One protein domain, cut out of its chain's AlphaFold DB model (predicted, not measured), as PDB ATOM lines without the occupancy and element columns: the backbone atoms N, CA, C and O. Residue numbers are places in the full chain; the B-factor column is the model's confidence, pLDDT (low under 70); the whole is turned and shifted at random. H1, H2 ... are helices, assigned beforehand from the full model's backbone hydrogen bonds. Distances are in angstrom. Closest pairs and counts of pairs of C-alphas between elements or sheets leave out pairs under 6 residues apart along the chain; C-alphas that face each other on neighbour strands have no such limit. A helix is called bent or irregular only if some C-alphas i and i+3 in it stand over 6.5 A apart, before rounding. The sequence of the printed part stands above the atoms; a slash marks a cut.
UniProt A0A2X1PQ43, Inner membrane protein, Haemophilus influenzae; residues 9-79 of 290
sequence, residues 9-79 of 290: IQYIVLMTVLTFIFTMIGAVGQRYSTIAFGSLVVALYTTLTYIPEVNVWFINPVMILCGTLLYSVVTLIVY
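This is residues 9 to 79 of the 290 residues of the protein "Inner membrane protein" of Haemophilus influenzae (UniProt A0A2X1PQ43). Three helices are folded into a flat, open zigzag, like a Z: H1 runs out, H2 folds back from it through a tight turn to make a narrow V, and H3 turns back again after the loop of residues 49 to 58. H1 and H3 are the two outer strokes and do not meet, and residues 9 to 14 of H1 and 65 to 79 of H3 stick out as free ends. The printed part has 71 residues with three named helices, H1, H2 and H3 in that order, and no named strand; its class is all helix. The whole is loose, with a radius of gyration of the C-alphas of 14.8 A, and its C-alphas span 44 by 33 by 13 A.

H1, residues 9 to 27, and H2, residues 30 to 48, touch and form a helical hairpin. Their lines stand at a shallow tilt of 22 degrees, and they run opposite ways. The closest C-alphas are those of Gly 26 and Ser 33, 3.6 A apart. H1 touches H2 with residues 19 to 27 alone, and H2 touches H1 with residues 32 to 40 alone. H3, residues 59 to 79, and H2 only just touch, with 3 pairs of C-alphas within 8 A. The closest C-alphas of the two are those of Thr 46 and Asn 60, 6.6 A apart. H2 and H3 run opposite ways at a shallow tilt of 33 degrees, only just short of steep, and form a second helical hairpin. H2 touches H3 with residues 42 to 46 alone, and H3 touches H2 with residues 60 to 64 alone. H1 and H3 are apart. In H1 and H3 every O i to N i+4 pair is within hydrogen-bond range; in H2 13 of 15 are.

H1 begins at C-alpha 9, at (95.339, 85.359, 169.304), and is 27.4 A long from first to last C-alpha. H2 begins at C-alpha 30, at (82.290, 73.790, 141.783), and is 27.3 A long. H3 is the longest by residues, with 21, and measures 30.0 A; it ends at C-alpha 79, at (97.148, 67.116, 127.632). No helix is bent or irregular.

The two C-alphas farthest apart are those of Ile 9 and Tyr 79, 45.5 A. The printed part has no cut. The link from H1 to H2 is tight, with 2 residues, and that from H2 to H3 is short, with 10; residues 51 to 59 stand free. The mean pLDDT of the printed part is 73.2, and 18 residues are under 70, among them residues 46 to 58.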
ATOM      1  N   ILE A   9      96.652  84.752 169.576       74.69
ATOM      2  CA  ILE A   9      95.339  85.359 169.304       74.69
ATOM      3  C   ILE A   9      95.243  85.856 167.853       74.69
ATOM      4  O   ILE A   9      94.254  85.599 167.172       74.69
ATOM      5  N   GLN A  10      96.285  86.524 167.348       73.50
ATOM      6  CA  GLN A  10      96.306  87.025 165.969       73.50
ATOM      7  C   GLN A  10      96.319  85.877 164.961       73.50
ATOM      8  O   GLN A  10      95.688  85.962 163.911       73.50
ATOM      9  N   TYR A  11      97.000  84.786 165.308       70.69
ATOM     10  CA  TYR A  11      97.036  83.581 164.501       70.69
ATOM     11  C   TYR A  11      95.659  82.910 164.383       70.69
ATOM     12  O   TYR A  11      95.227  82.607 163.271       70.69
ATOM     13  N   ILE A  12      94.949  82.735 165.504       75.88
ATOM     14  CA  ILE A  12      93.600  82.145 165.527       75.88
ATOM     15  C   ILE A  12      92.620  83.006 164.722       75.88
ATOM     16  O   ILE A  12      91.875  82.476 163.897       75.88
ATOM     17  N   VAL A  13      92.650  84.331 164.902       80.56
ATOM     18  CA  VAL A  13      91.790  85.256 164.143       80.56
ATOM     19  C   VAL A  13      92.095  85.178 162.646       80.56
ATOM     20  O   VAL A  13      91.175  85.015 161.844       80.56
ATOM     21  N   LEU A  14      93.373  85.214 162.259       79.12
ATOM     22  CA  LEU A  14      93.789  85.119 160.858       79.12
ATOM     23  C   LEU A  14      93.351  83.789 160.227       79.12
ATOM     24  O   LEU A  14      92.809  83.792 159.125       79.12
ATOM     25  N   MET A  15      93.551  82.665 160.922       76.06
ATOM     26  CA  MET A  15      93.122  81.337 160.463       76.06
ATOM     27  C   MET A  15      91.604  81.244 160.294       76.06
ATOM     28  O   MET A  15      91.129  80.694 159.301       76.06
ATOM     29  N   THR A  16      90.845  81.809 161.231       81.12
ATOM     30  CA  THR A  16      89.377  81.786 161.202       81.12
ATOM     31  C   THR A  16      88.842  82.589 160.017       81.12
ATOM     32  O   THR A  16      88.017  82.091 159.252       81.12
ATOM     33  N   VAL A  17      89.372  83.799 159.799       83.06
ATOM     34  CA  VAL A  17      89.003  84.654 158.657       83.06
ATOM     35  C   VAL A  17      89.379  83.993 157.331       83.06
ATOM     36  O   VAL A  17      88.569  83.965 156.407       83.06
ATOM     37  N   LEU A  18      90.576  83.410 157.236       78.81
ATOM     38  CA  LEU A  18      91.036  82.748 156.016       78.81
ATOM     39  C   LEU A  18      90.169  81.523 155.676       78.81
ATOM     40  O   LEU A  18      89.758  81.353 154.529       78.81
ATOM     41  N   THR A  19      89.833  80.714 156.681       77.81
ATOM     42  CA  THR A  19      88.949  79.547 156.540       77.81
ATOM     43  C   THR A  19      87.551  79.960 156.087       77.81
ATOM     44  O   THR A  19      86.987  79.345 155.182       77.81
ATOM     45  N   PHE A  20      87.008  81.042 156.650       81.00
ATOM     46  CA  PHE A  20      85.712  81.587 156.256       81.00
ATOM     47  C   PHE A  20      85.704  82.069 154.796       81.00
ATOM     48  O   PHE A  20      84.817  81.693 154.029       81.00
ATOM     49  N   ILE A  21      86.722  82.834 154.382       82.19
ATOM     50  CA  ILE A  21      86.852  83.335 153.004       82.19
ATOM     51  C   ILE A  21      86.968  82.174 152.008       82.19
ATOM     52  O   ILE A  21      86.263  82.167 151.001       82.19
ATOM     53  N   PHE A  22      87.807  81.170 152.284       76.94
ATOM     54  CA  PHE A  22      87.943  80.009 151.397       76.94
ATOM     55  C   PHE A  22      86.666  79.165 151.333       76.94
ATOM     56  O   PHE A  22      86.292  78.714 150.251       76.94
ATOM     57  N   THR A  23      85.954  79.006 152.450       78.00
ATOM     58  CA  THR A  23      84.657  78.311 152.474       78.00
ATOM     59  C   THR A  23      83.621  79.051 151.621       78.00
ATOM     60  O   THR A  23      82.918  78.426 150.828       78.00
ATOM     61  N   MET A  24      83.582  80.386 151.702       78.94
ATOM     62  CA  MET A  24      82.698  81.215 150.875       78.94
ATOM     63  C   MET A  24      83.069  81.182 149.390       78.94
ATOM     64  O   MET A  24      82.190  81.010 148.549       78.94
ATOM     65  N   ILE A  25      84.358  81.262 149.044       79.88
ATOM     66  CA  ILE A  25      84.830  81.114 147.655       79.88
ATOM     67  C   ILE A  25      84.448  79.738 147.094       79.88
ATOM     68  O   ILE A  25      84.058  79.628 145.931       79.88
ATOM     69  N   GLY A  26      84.508  78.692 147.921       71.50
ATOM     70  CA  GLY A  26      84.095  77.351 147.524       71.50
ATOM     71  C   GLY A  26      82.597  77.210 147.236       71.50
ATOM     72  O   GLY A  26      82.224  76.382 146.407       71.50
ATOM     73  N   ALA A  27      81.748  78.038 147.850       72.31
ATOM     74  CA  ALA A  27      80.299  78.037 147.638       72.31
ATOM     75  C   ALA A  27      79.862  78.735 146.333       72.31
ATOM     76  O   ALA A  27      78.777  78.463 145.828       72.31
ATOM     77  N   VAL A  28      80.706  79.598 145.754       76.88
ATOM     78  CA  VAL A  28      80.399  80.363 144.526       76.88
ATOM     79  C   VAL A  28      80.429  79.487 143.263       76.88
ATOM     80  O   VAL A  28      79.852  79.841 142.237       76.88
ATOM     81  N   GLY A  29      81.063  78.314 143.310       68.69
ATOM     82  CA  GLY A  29      80.972  77.350 142.218       68.69
ATOM     83  C   GLY A  29      81.930  76.172 142.339       68.69
ATOM     84  O   GLY A  29      82.997  76.259 142.945       68.69
ATOM     85  N   GLN A  30      81.580  75.069 141.678       60.91
ATOM     86  CA  GLN A  30      82.290  73.790 141.783       60.91
ATOM     87  C   GLN A  30      83.764  73.866 141.344       60.91
ATOM     88  O   GLN A  30      84.612  73.180 141.905       60.91
ATOM     89  N   ARG A  31      84.098  74.764 140.404       70.19
ATOM     90  CA  ARG A  31      85.490  75.028 139.991       70.19
ATOM     91  C   ARG A  31      86.318  75.725 141.079       70.19
ATOM     92  O   ARG A  31      87.505  75.446 141.203       70.19
ATOM     93  N   TYR A  32      85.705  76.609 141.866       73.06
ATOM     94  CA  TYR A  32      86.375  77.344 142.944       73.06
ATOM     95  C   TYR A  32      86.445  76.527 144.237       73.06
ATOM     96  O   TYR A  32      87.412  76.651 144.983       73.06
ATOM     97  N   SER A  33      85.480  75.626 144.448       68.81
ATOM     98  CA  SER A  33      85.455  74.671 145.561       68.81
ATOM     99  C   SER A  33      86.721  73.815 145.632       68.81
ATOM    100  O   SER A  33      87.367  73.750 146.677       68.81
ATOM    101  N   THR A  34      87.156  73.240 144.507       73.12
ATOM    102  CA  THR A  34      88.367  72.404 144.468       73.12
ATOM    103  C   THR A  34      89.640  73.203 144.772       73.12
ATOM    104  O   THR A  34      90.514  72.722 145.492       73.12
ATOM    105  N   ILE A  35      89.736  74.441 144.274       75.62
ATOM    106  CA  ILE A  35      90.896  75.324 144.497       75.62
ATOM    107  C   ILE A  35      90.952  75.791 145.958       75.62
ATOM    108  O   ILE A  35      92.021  75.787 146.574       75.62
ATOM    109  N   ALA A  36      89.805  76.165 146.529       73.81
ATOM    110  CA  ALA A  36      89.696  76.589 147.918       73.81
ATOM    111  C   ALA A  36      90.024  75.448 148.891       73.81
ATOM    112  O   ALA A  36      90.816  75.640 149.813       73.81
ATOM    113  N   PHE A  37      89.493  74.246 148.642       76.25
ATOM    114  CA  PHE A  37      89.795  73.056 149.438       76.25
ATOM    115  C   PHE A  37      91.287  72.702 149.388       76.25
ATOM    116  O   PHE A  37      91.913  72.523 150.432       76.25
ATOM    117  N   GLY A  38      91.889  72.688 148.192       76.75
ATOM    118  CA  GLY A  38      93.325  72.440 148.034       76.75
ATOM    119  C   GLY A  38      94.190  73.465 148.778       76.75
ATOM    120  O   GLY A  38      95.135  73.091 149.470       76.75
ATOM    121  N   SER A  39      93.826  74.748 148.709       74.69
ATOM    122  CA  SER A  39      94.536  75.830 149.411       74.69
ATOM    123  C   SER A  39      94.454  75.689 150.935       74.69
ATOM    124  O   SER A  39      95.433  75.942 151.638       74.69
ATOM    125  N   LEU A  40      93.307  75.238 151.451       75.44
ATOM    126  CA  LEU A  40      93.081  75.021 152.878       75.44
ATOM    127  C   LEU A  40      93.884  73.824 153.407       75.44
ATOM    128  O   LEU A  40      94.514  73.931 154.459       75.44
ATOM    129  N   VAL A  41      93.947  72.722 152.650       78.25
ATOM    130  CA  VAL A  41      94.786  71.554 152.979       78.25
ATOM    131  C   VAL A  41      96.266  71.938 153.031       78.25
ATOM    132  O   VAL A  41      96.963  71.580 153.979       78.25
ATOM    133  N   VAL A  42      96.744  72.720 152.060       73.62
ATOM    134  CA  VAL A  42      98.129  73.215 152.033       73.62
ATOM    135  C   VAL A  42      98.429  74.104 153.244       73.62
ATOM    136  O   VAL A  42      99.468  73.937 153.890       73.62
ATOM    137  N   ALA A  43      97.524  75.024 153.596       71.19
ATOM    138  CA  ALA A  43      97.675  75.894 154.763       71.19
ATOM    139  C   ALA A  43      97.706  75.102 156.086       71.19
ATOM    140  O   ALA A  43      98.532  75.389 156.960       71.19
ATOM    141  N   LEU A  44      96.857  74.075 156.210       72.25
ATOM    142  CA  LEU A  44      96.826  73.163 157.353       72.25
ATOM    143  C   LEU A  44      98.138  72.370 157.466       72.25
ATOM    144  O   LEU A  44      98.766  72.360 158.523       72.25
ATOM    145  N   TYR A  45      98.594  71.761 156.372       71.62
ATOM    146  CA  TYR A  45      99.792  70.918 156.367       71.62
ATOM    147  C   TYR A  45     101.071  71.722 156.639       71.62
ATOM    148  O   TYR A  45     101.944  71.285 157.390       71.62
ATOM    149  N   THR A  46     101.151  72.946 156.104       68.44
ATOM    150  CA  THR A  46     102.259  73.885 156.366       68.44
ATOM    151  C   THR A  46     102.318  74.306 157.835       68.44
ATOM    152  O   THR A  46     103.400  74.551 158.366       68.44
ATOM    153  N   THR A  47     101.160  74.387 158.493       68.62
ATOM    154  CA  THR A  47     101.050  74.692 159.924       68.62
ATOM    155  C   THR A  47     101.449  73.495 160.781       68.62
ATOM    156  O   THR A  47     102.188  73.658 161.745       68.62
ATOM    157  N   LEU A  48     100.979  72.295 160.433       68.06
ATOM    158  CA  LEU A  48     101.220  71.077 161.209       68.06
ATOM    159  C   LEU A  48     102.681  70.603 161.124       68.06
ATOM    160  O   LEU A  48     103.210  70.051 162.080       68.06
ATOM    161  N   THR A  49     103.342  70.871 159.996       64.19
ATOM    162  CA  THR A  49     104.754  70.524 159.737       64.19
ATOM    163  C   THR A  49     105.722  71.613 160.231       64.19
ATOM    164  O   THR A  49     106.919  71.575 159.954       64.19
ATOM    165  N   TYR A  50     105.227  72.637 160.932       64.44
ATOM    166  CA  TYR A  50     106.073  73.697 161.472       64.44
ATOM    167  C   TYR A  50     106.850  73.194 162.698       64.44
ATOM    168  O   TYR A  50     106.278  72.999 163.769       64.44
ATOM    169  N   ILE A  51     108.164  73.014 162.541       63.12
ATOM    170  CA  ILE A  51     109.089  72.647 163.619       63.12
ATOM    171  C   ILE A  51     109.934  73.891 163.960       63.12
ATOM    172  O   ILE A  51     110.624  74.394 163.071       63.12
ATOM    173  N   PRO A  52     109.909  74.402 165.210       59.97
ATOM    174  CA  PRO A  52     110.587  75.649 165.592       59.97
ATOM    175  C   PRO A  52     112.114  75.649 165.417       59.97
ATOM    176  O   PRO A  52     112.712  76.712 165.300       59.97
ATOM    177  N   GLU A  53     112.749  74.474 165.411       58.06
ATOM    178  CA  GLU A  53     114.212  74.324 165.390       58.06
ATOM    179  C   GLU A  53     114.832  74.462 163.988       58.06
ATOM    180  O   GLU A  53     116.045  74.627 163.853       58.06
ATOM    181  N   VAL A  54     114.018  74.444 162.926       57.19
ATOM    182  CA  VAL A  54     114.497  74.520 161.540       57.19
ATOM    183  C   VAL A  54     114.302  75.948 161.019       57.19
ATOM    184  O   VAL A  54     113.226  76.328 160.569       57.19
ATOM    185  N   ASN A  55     115.368  76.752 161.065       55.31
ATOM    186  CA  ASN A  55     115.384  78.200 160.777       55.31
ATOM    187  C   ASN A  55     115.087  78.604 159.311       55.31
ATOM    188  O   ASN A  55     115.257  79.761 158.923       55.31
ATOM    189  N   VAL A  56     114.667  77.666 158.461       64.38
ATOM    190  CA  VAL A  56     114.551  77.878 157.016       64.38
ATOM    191  C   VAL A  56     113.085  78.034 156.619       64.38
ATOM    192  O   VAL A  56     112.452  77.126 156.085       64.38
ATOM    193  N   TRP A  57     112.544  79.228 156.877       65.75
ATOM    194  CA  TRP A  57     111.137  79.593 156.647       65.75
ATOM    195  C   TRP A  57     110.619  79.288 155.222       65.75
ATOM    196  O   TRP A  57     109.437  79.010 155.026       65.75
ATOM    197  N   PHE A  58     111.503  79.296 154.223       67.62
ATOM    198  CA  PHE A  58     111.152  79.131 152.811       67.62
ATOM    199  C   PHE A  58     111.065  77.673 152.327       67.62
ATOM    200  O   PHE A  58     110.555  77.450 151.230       67.62
ATOM    201  N   ILE A  59     111.505  76.675 153.107       71.62
ATOM    202  CA  ILE A  59     111.601  75.284 152.621       71.62
ATOM    203  C   ILE A  59     110.221  74.695 152.268       71.62
ATOM    204  O   ILE A  59     110.043  74.135 151.185       71.62
ATOM    205  N   ASN A  60     109.220  74.885 153.139       68.75
ATOM    206  CA  ASN A  60     107.876  74.323 152.959       68.75
ATOM    207  C   ASN A  60     107.142  74.974 151.770       68.75
ATOM    208  O   ASN A  60     106.669  74.238 150.900       68.75
ATOM    209  N   PRO A  61     107.089  76.321 151.648       72.88
ATOM    210  CA  PRO A  61     106.514  76.971 150.471       72.88
ATOM    211  C   PRO A  61     107.191  76.567 149.158       72.88
ATOM    212  O   PRO A  61     106.496  76.309 148.180       72.88
ATOM    213  N   VAL A  62     108.526  76.469 149.127       77.31
ATOM    214  CA  VAL A  62     109.273  76.091 147.914       77.31
ATOM    215  C   VAL A  62     108.993  74.642 147.515       77.31
ATOM    216  O   VAL A  62     108.830  74.365 146.331       77.31
ATOM    217  N   MET A  63     108.868  73.723 148.476       73.88
ATOM    218  CA  MET A  63     108.533  72.323 148.197       73.88
ATOM    219  C   MET A  63     107.113  72.174 147.628       73.88
ATOM    220  O   MET A  63     106.915  71.445 146.656       73.88
ATOM    221  N   ILE A  64     106.140  72.919 148.166       76.00
ATOM    222  CA  ILE A  64     104.768  72.978 147.632       76.00
ATOM    223  C   ILE A  64     104.758  73.579 146.222       76.00
ATOM    224  O   ILE A  64     104.087  73.067 145.324       76.00
ATOM    225  N   LEU A  65     105.522  74.651 146.001       76.50
ATOM    226  CA  LEU A  65     105.632  75.290 144.693       76.50
ATOM    227  C   LEU A  65     106.262  74.321 143.682       76.50
ATOM    228  O   LEU A  65     105.730  74.140 142.596       76.50
ATOM    229  N   CYS A  66     107.314  73.600 144.068       80.44
ATOM    230  CA  CYS A  66     107.940  72.579 143.232       80.44
ATOM    231  C   CYS A  66     106.970  71.430 142.896       80.44
ATOM    232  O   CYS A  66     106.845  71.048 141.734       80.44
ATOM    233  N   GLY A  67     106.213  70.931 143.881       79.12
ATOM    234  CA  GLY A  67     105.211  69.880 143.675       79.12
ATOM    235  C   GLY A  67     104.055  70.307 142.766       79.12
ATOM    236  O   GLY A  67     103.658  69.557 141.875       79.12
ATOM    237  N   THR A  68     103.543  71.530 142.938       80.94
ATOM    238  CA  THR A  68     102.483  72.076 142.069       80.94
ATOM    239  C   THR A  68     102.984  72.308 140.646       80.94
ATOM    240  O   THR A  68     102.286  71.957 139.697       80.94
ATOM    241  N   LEU A  69     104.213  72.806 140.480       81.56
ATOM    242  CA  LEU A  69     104.842  73.009 139.174       81.56
ATOM    243  C   LEU A  69     105.075  71.668 138.461       81.56
ATOM    244  O   LEU A  69     104.719  71.533 137.291       81.56
ATOM    245  N   LEU A  70     105.567  70.648 139.171       83.06
ATOM    246  CA  LEU A  70     105.740  69.297 138.630       83.06
ATOM    247  C   LEU A  70     104.401  68.689 138.198       83.06
ATOM    248  O   LEU A  70     104.287  68.208 137.070       83.06
ATOM    249  N   TYR A  71     103.368  68.765 139.041       75.81
ATOM    250  CA  TYR A  71     102.027  68.292 138.687       75.81
ATOM    251  C   TYR A  71     101.461  69.026 137.465       75.81
ATOM    252  O   TYR A  71     100.925  68.389 136.555       75.81
ATOM    253  N   SER A  72     101.606  70.353 137.402       75.25
ATOM    254  CA  SER A  72     101.171  71.152 136.255       75.25
ATOM    255  C   SER A  72     101.910  70.776 134.974       75.25
ATOM    256  O   SER A  72     101.265  70.646 133.936       75.25
ATOM    257  N   VAL A  73     103.225  70.547 135.031       78.31
ATOM    258  CA  VAL A  73     104.020  70.114 133.870       78.31
ATOM    259  C   VAL A  73     103.591  68.726 133.404       78.31
ATOM    260  O   VAL A  73     103.322  68.554 132.219       78.31
ATOM    261  N   VAL A  74     103.446  67.756 134.311       78.38
ATOM    262  CA  VAL A  74     102.966  66.404 133.970       78.38
ATOM    263  C   VAL A  74     101.566  66.464 133.359       78.38
ATOM    264  O   VAL A  74     101.317  65.856 132.321       78.38
ATOM    265  N   THR A  75     100.665  67.251 133.947       71.25
ATOM    266  CA  THR A  75      99.309  67.458 133.424       71.25
ATOM    267  C   THR A  75      99.348  68.062 132.021       71.25
ATOM    268  O   THR A  75      98.674  67.570 131.119       71.25
ATOM    269  N   LEU A  76     100.170  69.091 131.803       77.38
ATOM    270  CA  LEU A  76     100.327  69.742 130.503       77.38
ATOM    271  C   LEU A  76     100.889  68.773 129.460       77.38
ATOM    272  O   LEU A  76     100.362  68.712 128.355       77.38
ATOM    273  N   ILE A  77     101.886  67.967 129.827       75.75
ATOM    274  CA  ILE A  77     102.448  66.910 128.985       75.75
ATOM    275  C   ILE A  77     101.362  65.898 128.589       75.75
ATOM    276  O   ILE A  77     101.206  65.599 127.407       75.75
ATOM    277  N   VAL A  78     100.557  65.415 129.539       71.50
ATOM    278  CA  VAL A  78      99.443  64.490 129.260       71.50
ATOM    279  C   VAL A  78      98.418  65.122 128.310       71.50
ATOM    280  O   VAL A  78      98.003  64.486 127.340       71.50
ATOM    281  N   TYR A  79      98.046  66.385 128.531       65.12
ATOM    282  CA  TYR A  79      97.148  67.116 127.632       65.12
ATOM    283  C   TYR A  79      97.749  67.335 126.237       65.12
ATOM    284  O   TYR A  79      97.016  67.292 125.246       65.12
TER     285      TYR A  79